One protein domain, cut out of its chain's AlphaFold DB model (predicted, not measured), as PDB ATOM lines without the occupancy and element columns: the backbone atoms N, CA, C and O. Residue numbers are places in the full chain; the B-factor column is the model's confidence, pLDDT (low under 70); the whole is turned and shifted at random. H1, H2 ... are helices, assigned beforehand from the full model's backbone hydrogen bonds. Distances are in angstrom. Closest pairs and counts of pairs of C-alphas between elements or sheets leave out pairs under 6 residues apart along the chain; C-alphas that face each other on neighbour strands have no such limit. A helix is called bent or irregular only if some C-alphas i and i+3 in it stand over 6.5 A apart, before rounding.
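AT A GLANCE: This is residues 618 to 746 of the 783 residues of an uncharacterized protein of Neocallimastix californiae (UniProt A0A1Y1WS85). A long helical hairpin, H4 and H5, makes the core, with H1 and H2 side by side along one side of it and the short H6 and H7 one after the other on the opposite side. H3 lies by the end where H4 begins and H5 ends, while H7 lies by the other end, near the hairpin's turn. The printed part has 129 residues with seven named helices, H1 to H7 in order, and no named strand: all helix. It is compact, with a radius of gyration of the C-alphas of 16.2 A, and flat, with spans of 51 by 40 by 17 A.

HOW THE PARTS SIT: Start at the longest helix, H5, residues 693 to 718, which touches H4, residues 663 to 686, in a hairpin; their lines stand at a shallow tilt of 12 degrees, opposite ways, and their closest C-alphas, of Gln 670 and Met 714, are 5.5 A apart. These two are the hubs, touching three helices each. Look next at H1, residues 618 to 632: it touches H4 at residues 665 to 676 alone, closest at the C-alphas of Asp 631 and Val 669, 5.8 A, with a shallow tilt of 18 degrees, opposite ways. H2, residues 645 to 652, touches H1 at a shallow tilt of 5 degrees, the same way, closest at the C-alphas of Ile 625 and Ile 645, 6.0 A. H2 only just touches H5, with 3 pairs of C-alphas within 8 A, the closest those of Ile 649 and Ser 710, 7.4 A. H3, residues 655 to 660, touches no helix, but is near H4 and H5. H6, residues 725 to 731, touches H4 at a steep tilt of 49 degrees, closest at the C-alphas of Leu 678 and Leu 731, 5.8 A. H7, residues 736 to 746, touches H5 at residues 693 to 697 alone, closest at the C-alphas of Ser 693 and Lys 742, 5.4 A. Every O i to N i+4 pair is within hydrogen-bond range in H1, H2, H3, H4 and H5; H7 has 6 of 7, and H6 has 0 of 3 but 3 of 4 O i to N i+3 pairs.

IN THESE COORDINATES: Find C-alpha 693 at (-9.035, 43.800, 50.758); from there H5 runs 37.0 A to C-alpha 718. H4 is 34.8 A long and begins at (7.899, 4.485, 48.992). H1 spans 21.0 A and H7 16.9 A, ending at (-8.123, 51.258, 54.619). H6 is irregular, with C-alphas 727 and 730 7.1 A apart, and H7 only just so, with C-alphas 743 and 746 6.8 A apart.

THE WHOLE: The C-alphas farthest apart, of Asn 660 and Asn 746, are 51.6 A apart. The printed part has no cut. The link from H1 to H2, residues 633 to 644, is long. The model's pLDDT is under 70 at residues 636 to 642 and 719 to 726.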
ATOM      1  N   GLU A 618      10.035  34.032  42.006       89.75
ATOM      2  CA  GLU A 618      10.169  33.225  40.783       89.75
ATOM      3  C   GLU A 618      11.296  32.190  40.904       89.75
ATOM      4  O   GLU A 618      11.146  31.046  40.467       89.75
ATOM      5  N   GLN A 619      12.412  32.569  41.533       94.12
ATOM      6  CA  GLN A 619      13.531  31.663  41.793       94.12
ATOM      7  C   GLN A 619      13.120  30.543  42.757       94.12
ATOM      8  O   GLN A 619      13.387  29.371  42.485       94.12
ATOM      9  N   THR A 620      12.391  30.882  43.824       93.88
ATOM     10  CA  THR A 620      11.852  29.909  44.784       93.88
ATOM     11  C   THR A 620      10.824  28.970  44.146       93.88
ATOM     12  O   THR A 620      10.925  27.754  44.316       93.88
ATOM     13  N   GLU A 621       9.879  29.482  43.345       91.44
ATOM     14  CA  GLU A 621       8.917  28.635  42.619       91.44
ATOM     15  C   GLU A 621       9.639  27.680  41.656       91.44
ATOM     16  O   GLU A 621       9.367  26.477  41.643       91.44
ATOM     17  N   THR A 622      10.624  28.186  40.909       92.31
ATOM     18  CA  THR A 622      11.446  27.378  39.997       92.31
ATOM     19  C   THR A 622      12.186  26.268  40.744       92.31
ATOM     20  O   THR A 622      12.221  25.123  40.285       92.31
ATOM     21  N   ARG A 623      12.753  26.572  41.917       94.69
ATOM     22  CA  ARG A 623      13.419  25.584  42.773       94.69
ATOM     23  C   ARG A 623      12.452  24.492  43.227       94.69
ATOM     24  O   ARG A 623      12.781  23.314  43.093       94.69
ATOM     25  N   PHE A 624      11.267  24.851  43.719       94.88
ATOM     26  CA  PHE A 624      10.270  23.865  44.142       94.88
ATOM     27  C   PHE A 624       9.775  22.989  42.990       94.88
ATOM     28  O   PHE A 624       9.732  21.768  43.137       94.88
ATOM     29  N   ILE A 625       9.485  23.586  41.832       92.94
ATOM     30  CA  ILE A 625       9.136  22.865  40.601       92.94
ATOM     31  C   ILE A 625      10.212  21.824  40.278       92.94
ATOM     32  O   ILE A 625       9.913  20.635  40.154       92.94
ATOM     33  N   ASN A 626      11.475  22.249  40.214       93.06
ATOM     34  CA  ASN A 626      12.590  21.364  39.888       93.06
ATOM     35  C   ASN A 626      12.783  20.255  40.930       93.06
ATOM     36  O   ASN A 626      13.178  19.143  40.575       93.06
ATOM     37  N   ASN A 627      12.507  20.534  42.204       94.94
ATOM     38  CA  ASN A 627      12.604  19.542  43.268       94.94
ATOM     39  C   ASN A 627      11.522  18.468  43.152       94.94
ATOM     40  O   ASN A 627      11.858  17.286  43.179       94.94
ATOM     41  N   ILE A 628      10.260  18.862  42.945       94.69
ATOM     42  CA  ILE A 628       9.151  17.917  42.758       94.69
ATOM     43  C   ILE A 628       9.407  17.039  41.532       94.69
ATOM     44  O   ILE A 628       9.309  15.819  41.624       94.69
ATOM     45  N   ILE A 629       9.790  17.645  40.403       92.56
ATOM     46  CA  ILE A 629      10.103  16.929  39.158       92.56
ATOM     47  C   ILE A 629      11.197  15.883  39.381       92.56
ATOM     48  O   ILE A 629      11.068  14.746  38.924       92.56
ATOM     49  N   ALA A 630      12.276  16.271  40.067       92.81
ATOM     50  CA  ALA A 630      13.415  15.398  40.309       92.81
ATOM     51  C   ALA A 630      13.056  14.214  41.217       92.81
ATOM     52  O   ALA A 630      13.444  13.085  40.915       92.81
ATOM     53  N   ASP A 631      12.301  14.448  42.294       93.81
ATOM     54  CA  ASP A 631      11.904  13.386  43.226       93.81
ATOM     55  C   ASP A 631      10.849  12.445  42.608       93.81
ATOM     56  O   ASP A 631      10.949  11.220  42.741       93.81
ATOM     57  N   ALA A 632       9.897  13.001  41.849       92.06
ATOM     58  CA  ALA A 632       8.871  12.248  41.125       92.06
ATOM     59  C   ALA A 632       9.400  11.536  39.863       92.06
ATOM     60  O   ALA A 632       8.694  10.698  39.307       92.06
ATOM     61  N   LYS A 633      10.627  11.846  39.413       89.56
ATOM     62  CA  LYS A 633      11.243  11.348  38.164       89.56
ATOM     63  C   LYS A 633      10.343  11.534  36.933       89.56
ATOM     64  O   LYS A 633      10.176  10.621  36.130       89.56
ATOM     65  N   ILE A 634       9.767  12.723  36.773       85.31
ATOM     66  CA  ILE A 634       8.922  13.025  35.610       85.31
ATOM     67  C   ILE A 634       9.815  13.189  34.370       85.31
ATOM     68  O   ILE A 634      10.508  14.196  34.211       85.31
ATOM     69  N   GLU A 635       9.813  12.186  33.490       71.50
ATOM     70  CA  GLU A 635      10.517  12.205  32.203       71.50
ATOM     71  C   GLU A 635       9.681  12.954  31.136       71.50
ATOM     72  O   GLU A 635       8.464  12.818  31.090       71.50
ATOM     73  N   ASN A 636      10.324  13.714  30.235       54.94
ATOM     74  CA  ASN A 636       9.706  14.495  29.134       54.94
ATOM     75  C   ASN A 636       9.053  15.843  29.476       54.94
ATOM     76  O   ASN A 636       8.149  16.318  28.780       54.94
ATOM     77  N   ILE A 637       9.593  16.548  30.459       57.03
ATOM     78  CA  ILE A 637       9.323  17.977  30.612       57.03
ATOM     79  C   ILE A 637      10.050  18.703  29.480       57.03
ATOM     80  O   ILE A 637      11.273  18.767  29.423       57.03
ATOM     81  N   ASN A 638       9.288  19.185  28.500       50.12
ATOM     82  CA  ASN A 638       9.836  19.940  27.382       50.12
ATOM     83  C   ASN A 638      10.497  21.213  27.941       50.12
ATOM     84  O   ASN A 638       9.783  22.134  28.332       50.12
ATOM     85  N   ASN A 639      11.836  21.261  27.973       50.62
ATOM     86  CA  ASN A 639      12.644  22.343  28.570       50.62
ATOM     87  C   ASN A 639      12.301  23.757  28.049       50.62
ATOM     88  O   ASN A 639      12.716  24.750  28.636       50.62
ATOM     89  N   ASN A 640      11.534  23.855  26.957       48.88
ATOM     90  CA  ASN A 640      11.090  25.109  26.354       48.88
ATOM     91  C   ASN A 640       9.706  25.595  26.840       48.88
ATOM     92  O   ASN A 640       9.258  26.658  26.406       48.88
ATOM     93  N   LYS A 641       8.988  24.844  27.691       57.56
ATOM     94  CA  LYS A 641       7.737  25.301  28.323       57.56
ATOM     95  C   LYS A 641       8.010  25.745  29.758       57.56
ATOM     96  O   LYS A 641       8.552  24.981  30.545       57.56
ATOM     97  N   LYS A 642       7.577  26.958  30.110       65.31
ATOM     98  CA  LYS A 642       7.551  27.427  31.501       65.31
ATOM     99  C   LYS A 642       6.432  26.677  32.239       65.31
ATOM    100  O   LYS A 642       5.264  26.838  31.881       65.31
ATOM    101  N   PHE A 643       6.794  25.819  33.191       75.62
ATOM    102  CA  PHE A 643       5.842  25.116  34.057       75.62
ATOM    103  C   PHE A 643       5.417  26.030  35.206       75.62
ATOM    104  O   PHE A 643       6.197  26.865  35.653       75.62
ATOM    105  N   THR A 644       4.180  25.867  35.665       86.31
ATOM    106  CA  THR A 644       3.700  26.443  36.929       86.31
ATOM    107  C   THR A 644       3.605  25.348  37.976       86.31
ATOM    108  O   THR A 644       3.450  24.169  37.628       86.31
ATOM    109  N   ILE A 645       3.619  25.722  39.252       88.94
ATOM    110  CA  ILE A 645       3.483  24.749  40.336       88.94
ATOM    111  C   ILE A 645       2.199  23.906  40.219       88.94
ATOM    112  O   ILE A 645       2.243  22.682  40.341       88.94
ATOM    113  N   ASP A 646       1.076  24.526  39.839       88.12
ATOM    114  CA  ASP A 646      -0.198  23.838  39.597       88.12
ATOM    115  C   ASP A 646      -0.102  22.757  38.519       88.12
ATOM    116  O   ASP A 646      -0.690  21.686  38.681       88.12
ATOM    117  N   SER A 647       0.632  23.043  37.436       87.44
ATOM    118  CA  SER A 647       0.797  22.115  36.314       87.44
ATOM    119  C   SER A 647       1.643  20.901  36.688       87.44
ATOM    120  O   SER A 647       1.326  19.791  36.275       87.44
ATOM    121  N   VAL A 648       2.674  21.090  37.518       89.19
ATOM    122  CA  VAL A 648       3.506  19.986  38.015       89.19
ATOM    123  C   VAL A 648       2.715  19.118  38.987       89.19
ATOM    124  O   VAL A 648       2.788  17.898  38.905       89.19
ATOM    125  N   ILE A 649       1.906  19.722  39.863       90.75
ATOM    126  CA  ILE A 649       1.007  18.977  40.756       90.75
ATOM    127  C   ILE A 649      -0.010  18.148  39.962       90.75
ATOM    128  O   ILE A 649      -0.299  17.017  40.348       90.75
ATOM    129  N   ASP A 650      -0.555  18.680  38.863       88.69
ATOM    130  CA  ASP A 650      -1.463  17.916  37.996       88.69
ATOM    131  C   ASP A 650      -0.767  16.722  37.337       88.69
ATOM    132  O   ASP A 650      -1.352  15.643  37.293       88.69
ATOM    133  N   GLU A 651       0.477  16.899  36.890       88.88
ATOM    134  CA  GLU A 651       1.284  15.820  36.316       88.88
ATOM    135  C   GLU A 651       1.574  14.732  37.362       88.88
ATOM    136  O   GLU A 651       1.319  13.558  37.126       88.88
ATOM    137  N   VAL A 652       2.008  15.108  38.571       90.69
ATOM    138  CA  VAL A 652       2.244  14.153  39.673       90.69
ATOM    139  C   VAL A 652       0.971  13.389  40.052       90.69
ATOM    140  O   VAL A 652       1.054  12.246  40.487       90.69
ATOM    141  N   ASN A 653      -0.209  13.993  39.893       89.44
ATOM    142  CA  ASN A 653      -1.496  13.357  40.184       89.44
ATOM    143  C   ASN A 653      -1.926  12.323  39.125       89.44
ATOM    144  O   ASN A 653      -2.992  11.710  39.274       89.44
ATOM    145  N   ASP A 654      -1.139  12.118  38.065       88.31
ATOM    146  CA  ASP A 654      -1.338  11.004  37.145       88.31
ATOM    147  C   ASP A 654      -1.137   9.666  37.879       88.31
ATOM    148  O   ASP A 654      -0.163   9.445  38.605       88.31
ATOM    149  N   LYS A 655      -2.090   8.749  37.693       84.38
ATOM    150  CA  LYS A 655      -2.077   7.445  38.361       84.38
ATOM    151  C   LYS A 655      -0.860   6.617  37.980       84.38
ATOM    152  O   LYS A 655      -0.341   5.909  38.839       84.38
ATOM    153  N   ASP A 656      -0.425   6.679  36.728       86.31
ATOM    154  CA  ASP A 656       0.711   5.895  36.257       86.31
ATOM    155  C   ASP A 656       2.002   6.408  36.896       86.31
ATOM    156  O   ASP A 656       2.832   5.608  37.323       86.31
ATOM    157  N   ILE A 657       2.131   7.728  37.067       88.12
ATOM    158  CA  ILE A 657       3.263   8.331  37.777       88.12
ATOM    159  C   ILE A 657       3.275   7.872  39.242       88.12
ATOM    160  O   ILE A 657       4.278   7.314  39.683       88.12
ATOM    161  N   ILE A 658       2.165   8.013  39.979       89.56
ATOM    162  CA  ILE A 658       2.083   7.596  41.395       89.56
ATOM    163  C   ILE A 658       2.373   6.099  41.563       89.56
ATOM    164  O   ILE A 658       3.105   5.708  42.474       89.56
ATOM    165  N   ASN A 659       1.811   5.253  40.695       88.00
ATOM    166  CA  ASN A 659       1.982   3.800  40.767       88.00
ATOM    167  C   ASN A 659       3.426   3.354  40.492       88.00
ATOM    168  O   ASN A 659       3.821   2.283  40.951       88.00
ATOM    169  N   ASN A 660       4.200   4.160  39.762       90.38
ATOM    170  CA  ASN A 660       5.599   3.884  39.445       90.38
ATOM    171  C   ASN A 660       6.585   4.415  40.503       90.38
ATOM    172  O   ASN A 660       7.773   4.104  40.415       90.38
ATOM    173  N   MET A 661       6.131   5.199  41.488       92.88
ATOM    174  CA  MET A 661       6.985   5.676  42.580       92.88
ATOM    175  C   MET A 661       7.201   4.590  43.638       92.88
ATOM    176  O   MET A 661       6.246   3.963  44.106       92.88
ATOM    177  N   ASP A 662       8.448   4.421  44.079       91.88
ATOM    178  CA  ASP A 662       8.743   3.684  45.310       91.88
ATOM    179  C   ASP A 662       8.347   4.487  46.572       91.88
ATOM    180  O   ASP A 662       8.003   5.668  46.502       91.88
ATOM    181  N   GLU A 663       8.344   3.845  47.743       90.31
ATOM    182  CA  GLU A 663       7.899   4.485  48.992       90.31
ATOM    183  C   GLU A 663       8.788   5.662  49.425       90.31
ATOM    184  O   GLU A 663       8.273   6.655  49.943       90.31
ATOM    185  N   ASP A 664      10.099   5.600  49.169       89.50
ATOM    186  CA  ASP A 664      11.007   6.710  49.468       89.50
ATOM    187  C   ASP A 664      10.722   7.905  48.547       89.50
ATOM    188  O   ASP A 664      10.692   9.051  49.002       89.50
ATOM    189  N   GLN A 665      10.460   7.654  47.261       92.44
ATOM    190  CA  GLN A 665      10.038   8.682  46.310       92.44
ATOM    191  C   GLN A 665       8.717   9.327  46.725       92.44
ATOM    192  O   GLN A 665       8.619  10.552  46.721       92.44
ATOM    193  N   LYS A 666       7.721   8.528  47.123       92.75
ATOM    194  CA  LYS A 666       6.424   9.032  47.597       92.75
ATOM    195  C   LYS A 666       6.580   9.951  48.805       92.75
ATOM    196  O   LYS A 666       6.007  11.039  48.809       92.75
ATOM    197  N   GLU A 667       7.378   9.551  49.798       91.56
ATOM    198  CA  GLU A 667       7.652  10.372  50.984       91.56
ATOM    199  C   GLU A 667       8.332  11.697  50.604       91.56
ATOM    200  O   GLU A 667       7.932  12.762  51.077       91.56
ATOM    201  N   ASN A 668       9.323  11.652  49.707       93.19
ATOM    202  CA  ASN A 668      10.043  12.846  49.265       93.19
ATOM    203  C   ASN A 668       9.125  13.810  48.500       93.19
ATOM    204  O   ASN A 668       9.089  14.999  48.815       93.19
ATOM    205  N   VAL A 669       8.341  13.304  47.541       95.06
ATOM    206  CA  VAL A 669       7.378  14.106  46.769       95.06
ATOM    207  C   VAL A 669       6.322  14.715  47.688       95.06
ATOM    208  O   VAL A 669       6.027  15.903  47.568       95.06
ATOM    209  N   GLN A 670       5.798  13.944  48.647       93.50
ATOM    210  CA  GLN A 670       4.860  14.450  49.647       93.50
ATOM    211  C   GLN A 670       5.468  15.612  50.444       93.50
ATOM    212  O   GLN A 670       4.837  16.660  50.553       93.50
ATOM    213  N   LYS A 671       6.702  15.468  50.941       93.00
ATOM    214  CA  LYS A 671       7.389  16.540  51.676       93.00
ATOM    215  C   LYS A 671       7.645  17.775  50.804       93.00
ATOM    216  O   LYS A 671       7.506  18.891  51.294       93.00
ATOM    217  N   GLN A 672       7.979  17.616  49.520       95.12
ATOM    218  CA  GLN A 672       8.134  18.767  48.619       95.12
ATOM    219  C   GLN A 672       6.807  19.507  48.402       95.12
ATOM    220  O   GLN A 672       6.788  20.733  48.464       95.12
ATOM    221  N   ILE A 673       5.696  18.789  48.204       95.69
ATOM    222  CA  ILE A 673       4.361  19.401  48.076       95.69
ATOM    223  C   ILE A 673       3.967  20.114  49.377       95.69
ATOM    224  O   ILE A 673       3.493  21.247  49.338       95.69
ATOM    225  N   GLU A 674       4.209  19.487  50.530       95.06
ATOM    226  CA  GLU A 674       3.979  20.091  51.845       95.06
ATOM    227  C   GLU A 674       4.763  21.401  52.010       95.06
ATOM    228  O   GLU A 674       4.192  22.417  52.405       95.06
ATOM    229  N   ASN A 675       6.051  21.398  51.657       95.25
ATOM    230  CA  ASN A 675       6.904  22.580  51.733       95.25
ATOM    231  C   ASN A 675       6.406  23.711  50.822       95.25
ATOM    232  O   ASN A 675       6.445  24.872  51.220       95.25
ATOM    233  N   VAL A 676       5.886  23.391  49.636       95.62
ATOM    234  CA  VAL A 676       5.265  24.388  48.753       95.62
ATOM    235  C   VAL A 676       4.025  25.000  49.400       95.62
ATOM    236  O   VAL A 676       3.896  26.222  49.412       95.62
ATOM    237  N   CYS A 677       3.132  24.185  49.972       95.75
ATOM    238  CA  CYS A 677       1.960  24.698  50.686       95.75
ATOM    239  C   CYS A 677       2.364  25.614  51.848       95.75
ATOM    240  O   CYS A 677       1.832  26.713  51.967       95.75
ATOM    241  N   LEU A 678       3.337  25.199  52.667       95.75
ATOM    242  CA  LEU A 678       3.845  26.013  53.773       95.75
ATOM    243  C   LEU A 678       4.453  27.331  53.283       95.75
ATOM    244  O   LEU A 678       4.152  28.380  53.846       95.75
ATOM    245  N   ASN A 679       5.244  27.308  52.209       94.75
ATOM    246  CA  ASN A 679       5.805  28.525  51.630       94.75
ATOM    247  C   ASN A 679       4.708  29.487  51.142       94.75
ATOM    248  O   ASN A 679       4.707  30.651  51.531       94.75
ATOM    249  N   GLU A 680       3.743  29.013  50.348       92.88
ATOM    250  CA  GLU A 680       2.645  29.855  49.840       92.88
ATOM    251  C   GLU A 680       1.763  30.401  50.978       92.88
ATOM    252  O   GLU A 680       1.396  31.579  50.977       92.88
ATOM    253  N   ARG A 681       1.489  29.587  52.009       94.31
ATOM    254  CA  ARG A 681       0.823  30.034  53.244       94.31
ATOM    255  C   ARG A 681       1.580  31.193  53.886       94.31
ATOM    256  O   ARG A 681       0.981  32.209  54.243       94.31
ATOM    257  N   ASN A 682       2.891  31.034  54.050       94.31
ATOM    258  CA  ASN A 682       3.738  32.025  54.699       94.31
ATOM    259  C   ASN A 682       3.798  33.325  53.894       94.31
ATOM    260  O   ASN A 682       3.749  34.405  54.480       94.31
ATOM    261  N   GLU A 683       3.844  33.243  52.565       90.44
ATOM    262  CA  GLU A 683       3.775  34.416  51.696       90.44
ATOM    263  C   GLU A 683       2.458  35.179  51.885       90.44
ATOM    264  O   GLU A 683       2.476  36.396  52.061       90.44
ATOM    265  N   ILE A 684       1.316  34.491  51.964       91.25
ATOM    266  CA  ILE A 684       0.010  35.141  52.182       91.25
ATOM    267  C   ILE A 684      -0.078  35.823  53.549       91.25
ATOM    268  O   ILE A 684      -0.657  36.908  53.657       91.25
ATOM    269  N   ILE A 685       0.525  35.240  54.588       93.12
ATOM    270  CA  ILE A 685       0.616  35.875  55.910       93.12
ATOM    271  C   ILE A 685       1.385  37.205  55.823       93.12
ATOM    272  O   ILE A 685       0.972  38.181  56.451       93.12
ATOM    273  N   LYS A 686       2.438  37.292  55.000       90.62
ATOM    274  CA  LYS A 686       3.236  38.521  54.807       90.62
ATOM    275  C   LYS A 686       2.506  39.639  54.057       90.62
ATOM    276  O   LYS A 686       2.852  40.809  54.220       90.62
ATOM    277  N   TYR A 687       1.483  39.302  53.271       88.06
ATOM    278  CA  TYR A 687       0.619  40.270  52.580       88.06
ATOM    279  C   TYR A 687      -0.510  40.835  53.459       88.06
ATOM    280  O   TYR A 687      -1.204  41.770  53.041       88.06
ATOM    281  N   SER A 688      -0.715  40.276  54.654       87.69
ATOM    282  CA  SER A 688      -1.795  40.659  55.563       87.69
ATOM    283  C   SER A 688      -1.605  42.075  56.114       87.69
ATOM    284  O   SER A 688      -0.534  42.427  56.603       87.69
ATOM    285  N   GLY A 689      -2.653  42.895  56.031       85.38
ATOM    286  CA  GLY A 689      -2.691  44.269  56.547       85.38
ATOM    287  C   GLY A 689      -2.067  45.318  55.621       85.38
ATOM    288  O   GLY A 689      -2.309  46.511  55.798       85.38
ATOM    289  N   VAL A 690      -1.344  44.883  54.587       83.00
ATOM    290  CA  VAL A 690      -0.615  45.750  53.644       83.00
ATOM    291  C   VAL A 690      -1.139  45.666  52.209       83.00
ATOM    292  O   VAL A 690      -0.554  46.248  51.305       83.00
ATOM    293  N   THR A 691      -2.240  44.944  51.976       82.81
ATOM    294  CA  THR A 691      -2.808  44.721  50.638       82.81
ATOM    295  C   THR A 691      -4.285  45.122  50.574       82.81
ATOM    296  O   THR A 691      -5.020  44.883  51.540       82.81
ATOM    297  N   PRO A 692      -4.784  45.679  49.447       85.62
ATOM    298  CA  PRO A 692      -6.209  45.940  49.273       85.62
ATOM    299  C   PRO A 692      -7.064  44.702  49.564       85.62
ATOM    300  O   PRO A 692      -6.746  43.598  49.121       85.62
ATOM    301  N   SER A 693      -8.176  44.896  50.282       86.62
ATOM    302  CA  SER A 693      -9.035  43.800  50.758       86.62
ATOM    303  C   SER A 693      -9.462  42.821  49.665       86.62
ATOM    304  O   SER A 693      -9.343  41.617  49.856       86.62
ATOM    305  N   SER A 694      -9.910  43.322  48.513       85.31
ATOM    306  CA  SER A 694     -10.366  42.475  47.405       85.31
ATOM    307  C   SER A 694      -9.248  41.606  46.828       85.31
ATOM    308  O   SER A 694      -9.474  40.448  46.490       85.31
ATOM    309  N   SER A 695      -8.034  42.146  46.731       84.81
ATOM    310  CA  SER A 695      -6.880  41.399  46.237       84.81
ATOM    311  C   SER A 695      -6.391  40.372  47.256       84.81
ATOM    312  O   SER A 695      -6.022  39.266  46.872       84.81
ATOM    313  N   TYR A 696      -6.428  40.706  48.549       88.00
ATOM    314  CA  TYR A 696      -6.105  39.759  49.615       88.00
ATOM    315  C   TYR A 696      -7.088  38.583  49.653       88.00
ATOM    316  O   TYR A 696      -6.667  37.431  49.731       88.00
ATOM    317  N   GLU A 697      -8.390  38.856  49.534       88.19
ATOM    318  CA  GLU A 697      -9.419  37.817  49.418       88.19
ATOM    319  C   GLU A 697      -9.164  36.903  48.210       88.19
ATOM    320  O   GLU A 697      -9.207  35.684  48.357       88.19
ATOM    321  N   GLU A 698      -8.808  37.464  47.047       86.88
ATOM    322  CA  GLU A 698      -8.486  36.682  45.845       86.88
ATOM    323  C   GLU A 698      -7.262  35.768  46.048       86.88
ATOM    324  O   GLU A 698      -7.269  34.627  45.578       86.88
ATOM    325  N   MET A 699      -6.220  36.243  46.744       87.56
ATOM    326  CA  MET A 699      -5.038  35.440  47.090       87.56
ATOM    327  C   MET A 699      -5.389  34.313  48.068       87.56
ATOM    328  O   MET A 699      -5.045  33.158  47.821       87.56
ATOM    329  N   ASN A 700      -6.132  34.632  49.131       89.88
ATOM    330  CA  ASN A 700      -6.588  33.673  50.135       89.88
ATOM    331  C   ASN A 700      -7.467  32.567  49.518       89.88
ATOM    332  O   ASN A 700      -7.258  31.384  49.773       89.88
ATOM    333  N   GLU A 701      -8.423  32.923  48.653       88.94
ATOM    334  CA  GLU A 701      -9.251  31.949  47.927       88.94
ATOM    335  C   GLU A 701      -8.431  31.071  46.972       88.94
ATOM    336  O   GLU A 701      -8.673  29.864  46.875       88.94
ATOM    337  N   GLY A 702      -7.455  31.667  46.276       89.81
ATOM    338  CA  GLY A 702      -6.517  30.940  45.419       89.81
ATOM    339  C   GLY A 702      -5.737  29.881  46.189       89.81
ATOM    340  O   GLY A 702      -5.695  28.723  45.774       89.81
ATOM    341  N   TYR A 703      -5.189  30.254  47.342       92.81
ATOM    342  CA  TYR A 703      -4.456  29.328  48.192       92.81
ATOM    343  C   TYR A 703      -5.328  28.229  48.777       92.81
ATOM    344  O   TYR A 703      -4.969  27.068  48.649       92.81
ATOM    345  N   ASN A 704      -6.504  28.544  49.325       91.69
ATOM    346  CA  ASN A 704      -7.395  27.517  49.884       91.69
ATOM    347  C   ASN A 704      -7.749  26.437  48.842       91.69
ATOM    348  O   ASN A 704      -7.880  25.251  49.159       91.69
ATOM    349  N   SER A 705      -7.873  26.830  47.569       90.31
ATOM    350  CA  SER A 705      -8.031  25.893  46.452       90.31
ATOM    351  C   SER A 705      -6.792  25.034  46.220       90.31
ATOM    352  O   SER A 705      -6.899  23.815  46.061       90.31
ATOM    353  N   PHE A 706      -5.627  25.673  46.155       92.75
ATOM    354  CA  PHE A 706      -4.341  25.018  45.952       92.75
ATOM    355  C   PHE A 706      -4.006  24.042  47.090       92.75
ATOM    356  O   PHE A 706      -3.660  22.890  46.828       92.75
ATOM    357  N   GLU A 707      -4.190  24.457  48.342       93.88
ATOM    358  CA  GLU A 707      -4.066  23.646  49.554       93.88
ATOM    359  C   GLU A 707      -4.963  22.407  49.459       93.88
ATOM    360  O   GLU A 707      -4.483  21.279  49.562       93.88
ATOM    361  N   SER A 708      -6.253  22.594  49.158       91.38
ATOM    362  CA  SER A 708      -7.209  21.488  49.023       91.38
ATOM    363  C   SER A 708      -6.788  20.486  47.940       91.38
ATOM    364  O   SER A 708      -6.884  19.269  48.132       91.38
ATOM    365  N   LYS A 709      -6.311  20.974  46.788       92.38
ATOM    366  CA  LYS A 709      -5.789  20.132  45.698       92.38
ATOM    367  C   LYS A 709      -4.555  19.346  46.155       92.38
ATOM    368  O   LYS A 709      -4.482  18.139  45.925       92.38
ATOM    369  N   SER A 710      -3.631  20.016  46.831       94.19
ATOM    370  CA  SER A 710      -2.361  19.458  47.297       94.19
ATOM    371  C   SER A 710      -2.557  18.408  48.389       94.19
ATOM    372  O   SER A 710      -1.996  17.320  48.291       94.19
ATOM    373  N   ILE A 711      -3.425  18.662  49.374       92.44
ATOM    374  CA  ILE A 711      -3.785  17.686  50.416       92.44
ATOM    375  C   ILE A 711      -4.390  16.428  49.789       92.44
ATOM    376  O   ILE A 711      -4.005  15.314  50.142       92.44
ATOM    377  N   ASN A 712      -5.304  16.578  48.826       90.75
ATOM    378  CA  ASN A 712      -5.893  15.429  48.135       90.75
ATOM    379  C   ASN A 712      -4.845  14.598  47.382       90.75
ATOM    380  O   ASN A 712      -4.929  13.370  47.383       90.75
ATOM    381  N   LEU A 713      -3.857  15.246  46.760       92.44
ATOM    382  CA  LEU A 713      -2.741  14.553  46.121       92.44
ATOM    383  C   LEU A 713      -1.866  13.823  47.151       92.44
ATOM    384  O   LEU A 713      -1.616  12.633  46.993       92.44
ATOM    385  N   MET A 714      -1.456  14.486  48.234       92.56
ATOM    386  CA  MET A 714      -0.637  13.871  49.289       92.56
ATOM    387  C   MET A 714      -1.331  12.660  49.942       92.56
ATOM    388  O   MET A 714      -0.695  11.631  50.180       92.56
ATOM    389  N   LYS A 715      -2.654  12.723  50.152       89.31
ATOM    390  CA  LYS A 715      -3.468  11.579  50.609       89.31
ATOM    391  C   LYS A 715      -3.441  10.407  49.619       89.31
ATOM    392  O   LYS A 715      -3.310   9.258  50.025       89.31
ATOM    393  N   ARG A 716      -3.510  10.683  48.311       89.19
ATOM    394  CA  ARG A 716      -3.408   9.644  47.267       89.19
ATOM    395  C   ARG A 716      -2.017   9.020  47.200       89.19
ATOM    396  O   ARG A 716      -1.918   7.803  47.107       89.19
ATOM    397  N   ILE A 717      -0.965   9.835  47.268       89.81
ATOM    398  CA  ILE A 717       0.431   9.375  47.254       89.81
ATOM    399  C   ILE A 717       0.695   8.436  48.436       89.81
ATOM    400  O   ILE A 717       1.259   7.360  48.257       89.81
ATOM    401  N   SER A 718       0.242   8.817  49.632       80.81
ATOM    402  CA  SER A 718       0.487   8.059  50.864       80.81
ATOM    403  C   SER A 718      -0.297   6.746  50.970       80.81
ATOM    404  O   SER A 718       0.039   5.926  51.825       80.81
ATOM    405  N   ASN A 719      -1.308   6.520  50.118       68.00
ATOM    406  CA  ASN A 719      -2.112   5.289  50.046       68.00
ATOM    407  C   ASN A 719      -2.680   4.824  51.409       68.00
ATOM    408  O   ASN A 719      -2.931   3.638  51.630       68.00
ATOM    409  N   LYS A 720      -2.857   5.769  52.338       61.03
ATOM    410  CA  LYS A 720      -3.388   5.567  53.686       61.03
ATOM    411  C   LYS A 720      -4.716   6.310  53.776       61.03
ATOM    412  O   LYS A 720      -4.723   7.530  53.910       61.03
ATOM    413  N   ASP A 721      -5.824   5.571  53.761       53.84
ATOM    414  CA  ASP A 721      -7.163   6.121  54.036       53.84
ATOM    415  C   ASP A 721      -7.246   6.785  55.437       53.84
ATOM    416  O   ASP A 721      -8.111   7.625  55.671       53.84
ATOM    417  N   ASP A 722      -6.293   6.474  56.331       50.25
ATOM    418  CA  ASP A 722      -6.194   6.926  57.728       50.25
ATOM    419  C   ASP A 722      -5.157   8.048  57.984       50.25
ATOM    420  O   ASP A 722      -4.697   8.215  59.117       50.25
ATOM    421  N   THR A 723      -4.725   8.841  56.988       55.19
ATOM    422  CA  THR A 723      -3.972  10.071  57.339       55.19
ATOM    423  C   THR A 723      -4.866  10.979  58.180       55.19
ATOM    424  O   THR A 723      -5.894  11.459  57.696       55.19
ATOM    425  N   ASN A 724      -4.474  11.194  59.435       56.91
ATOM    426  CA  ASN A 724      -5.202  12.004  60.403       56.91
ATOM    427  C   ASN A 724      -5.360  13.418  59.823       56.91
ATOM    428  O   ASN A 724      -4.362  14.041  59.470       56.91
ATOM    429  N   GLU A 725      -6.584  13.950  59.718       62.62
ATOM    430  CA  GLU A 725      -6.812  15.312  59.187       62.62
ATOM    431  C   GLU A 725      -5.967  16.372  59.915       62.62
ATOM    432  O   GLU A 725      -5.537  17.349  59.304       62.62
ATOM    433  N   LYS A 726      -5.632  16.100  61.182       68.25
ATOM    434  CA  LYS A 726      -4.756  16.911  62.031       68.25
ATOM    435  C   LYS A 726      -3.356  17.152  61.463       68.25
ATOM    436  O   LYS A 726      -2.784  18.206  61.720       68.25
ATOM    437  N   ASP A 727      -2.800  16.224  60.684       74.81
ATOM    438  CA  ASP A 727      -1.427  16.354  60.169       74.81
ATOM    439  C   ASP A 727      -1.297  17.491  59.136       74.81
ATOM    440  O   ASP A 727      -0.206  18.038  58.941       74.81
ATOM    441  N   TYR A 728      -2.415  17.879  58.511       87.06
ATOM    442  CA  TYR A 728      -2.478  18.937  57.503       87.06
ATOM    443  C   TYR A 728      -3.018  20.273  58.037       87.06
ATOM    444  O   TYR A 728      -2.946  21.259  57.312       87.06
ATOM    445  N   GLU A 729      -3.482  20.359  59.292       87.06
ATOM    446  CA  GLU A 729      -3.998  21.614  59.885       87.06
ATOM    447  C   GLU A 729      -2.967  22.754  59.837       87.06
ATOM    448  O   GLU A 729      -3.321  23.916  59.652       87.06
ATOM    449  N   LYS A 730      -1.675  22.422  59.931       89.88
ATOM    450  CA  LYS A 730      -0.565  23.383  59.812       89.88
ATOM    451  C   LYS A 730      -0.472  24.070  58.442       89.88
ATOM    452  O   LYS A 730       0.182  25.103  58.335       89.88
ATOM    453  N   LEU A 731      -1.079  23.490  57.401       93.56
ATOM    454  CA  LEU A 731      -1.114  24.063  56.053       93.56
ATOM    455  C   LEU A 731      -2.213  25.117  55.915       93.56
ATOM    456  O   LEU A 731      -2.140  25.958  55.022       93.56
ATOM    457  N   SER A 732      -3.205  25.125  56.798       92.69
ATOM    458  CA  SER A 732      -4.331  26.038  56.672       92.69
ATOM    459  C   SER A 732      -3.961  27.465  57.078       92.69
ATOM    460  O   SER A 732      -3.131  27.713  57.964       92.69
ATOM    461  N   LEU A 733      -4.596  28.434  56.416       92.62
ATOM    462  CA  LEU A 733      -4.478  29.842  56.782       92.62
ATOM    463  C   LEU A 733      -5.296  30.145  58.050       92.62
ATOM    464  O   LEU A 733      -6.446  29.705  58.160       92.62
ATOM    465  N   PRO A 734      -4.753  30.940  58.989       92.75
ATOM    466  CA  PRO A 734      -5.522  31.449  60.117       92.75
ATOM    467  C   PRO A 734      -6.748  32.244  59.647       92.75
ATOM    468  O   PRO A 734      -6.654  33.158  58.823       92.75
ATOM    469  N   LYS A 735      -7.926  31.919  60.189       91.12
ATOM    470  CA  LYS A 735      -9.209  32.488  59.747       91.12
ATOM    471  C   LYS A 735      -9.290  33.986  60.015       91.12
ATOM    472  O   LYS A 735      -9.898  34.725  59.237       91.12
ATOM    473  N   LYS A 736      -8.669  34.450  61.103       92.00
ATOM    474  CA  LYS A 736      -8.674  35.862  61.501       92.00
ATOM    475  C   LYS A 736      -7.861  36.782  60.579       92.00
ATOM    476  O   LYS A 736      -8.069  37.994  60.640       92.00
ATOM    477  N   LEU A 737      -7.037  36.257  59.664       92.00
ATOM    478  CA  LEU A 737      -6.258  37.077  58.721       92.00
ATOM    479  C   LEU A 737      -7.122  37.905  57.768       92.00
ATOM    480  O   LEU A 737      -6.823  39.068  57.516       92.00
ATOM    481  N   VAL A 738      -8.230  37.348  57.266       89.44
ATOM    482  CA  VAL A 738      -9.136  38.088  56.368       89.44
ATOM    483  C   VAL A 738      -9.739  39.292  57.092       89.44
ATOM    484  O   VAL A 738      -9.800  40.390  56.536       89.44
ATOM    485  N   THR A 739     -10.162  39.105  58.345       89.94
ATOM    486  CA  THR A 739     -10.682  40.189  59.189       89.94
ATOM    487  C   THR A 739      -9.598  41.220  59.482       89.94
ATOM    488  O   THR A 739      -9.832  42.414  59.301       89.94
ATOM    489  N   HIS A 740      -8.403  40.764  59.861       92.12
ATOM    490  CA  HIS A 740      -7.250  41.627  60.084       92.12
ATOM    491  C   HIS A 740      -6.949  42.495  58.849       92.12
ATOM    492  O   HIS A 740      -6.842  43.719  58.961       92.12
ATOM    493  N   ASN A 741      -6.876  41.893  57.655       90.44
ATOM    494  CA  ASN A 741      -6.590  42.628  56.427       90.44
ATOM    495  C   ASN A 741      -7.696  43.640  56.105       90.44
ATOM    496  O   ASN A 741      -7.393  44.774  55.751       90.44
ATOM    497  N   LYS A 742      -8.973  43.279  56.286       89.38
ATOM    498  CA  LYS A 742     -10.108  44.201  56.083       89.38
ATOM    499  C   LYS A 742     -10.033  45.453  56.943       89.38
ATOM    500  O   LYS A 742     -10.346  46.545  56.472       89.38
ATOM    501  N   LEU A 743      -9.624  45.299  58.198       88.88
ATOM    502  CA  LEU A 743      -9.517  46.410  59.138       88.88
ATOM    503  C   LEU A 743      -8.354  47.347  58.790       88.88
ATOM    504  O   LEU A 743      -8.487  48.566  58.919       88.88
ATOM    505  N   ASN A 744      -7.236  46.794  58.320       87.62
ATOM    506  CA  ASN A 744      -6.019  47.564  58.062       87.62
ATOM    507  C   ASN A 744      -5.887  48.061  56.620       87.62
ATOM    508  O   ASN A 744      -5.258  49.095  56.400       87.62
ATOM    509  N   SER A 745      -6.569  47.447  55.646       81.50
ATOM    510  CA  SER A 745      -6.433  47.824  54.233       81.50
ATOM    511  C   SER A 745      -6.859  49.262  53.930       81.50
ATOM    512  O   SER A 745      -6.442  49.837  52.933       81.50
ATOM    513  N   ASN A 746      -7.688  49.867  54.783       70.81
ATOM    514  CA  ASN A 746      -8.123  51.258  54.619       70.81
ATOM    515  C   ASN A 746      -7.042  52.278  55.016       70.81
ATOM    516  O   ASN A 746      -7.163  53.450  54.672       70.81
TER     517      ASN A 746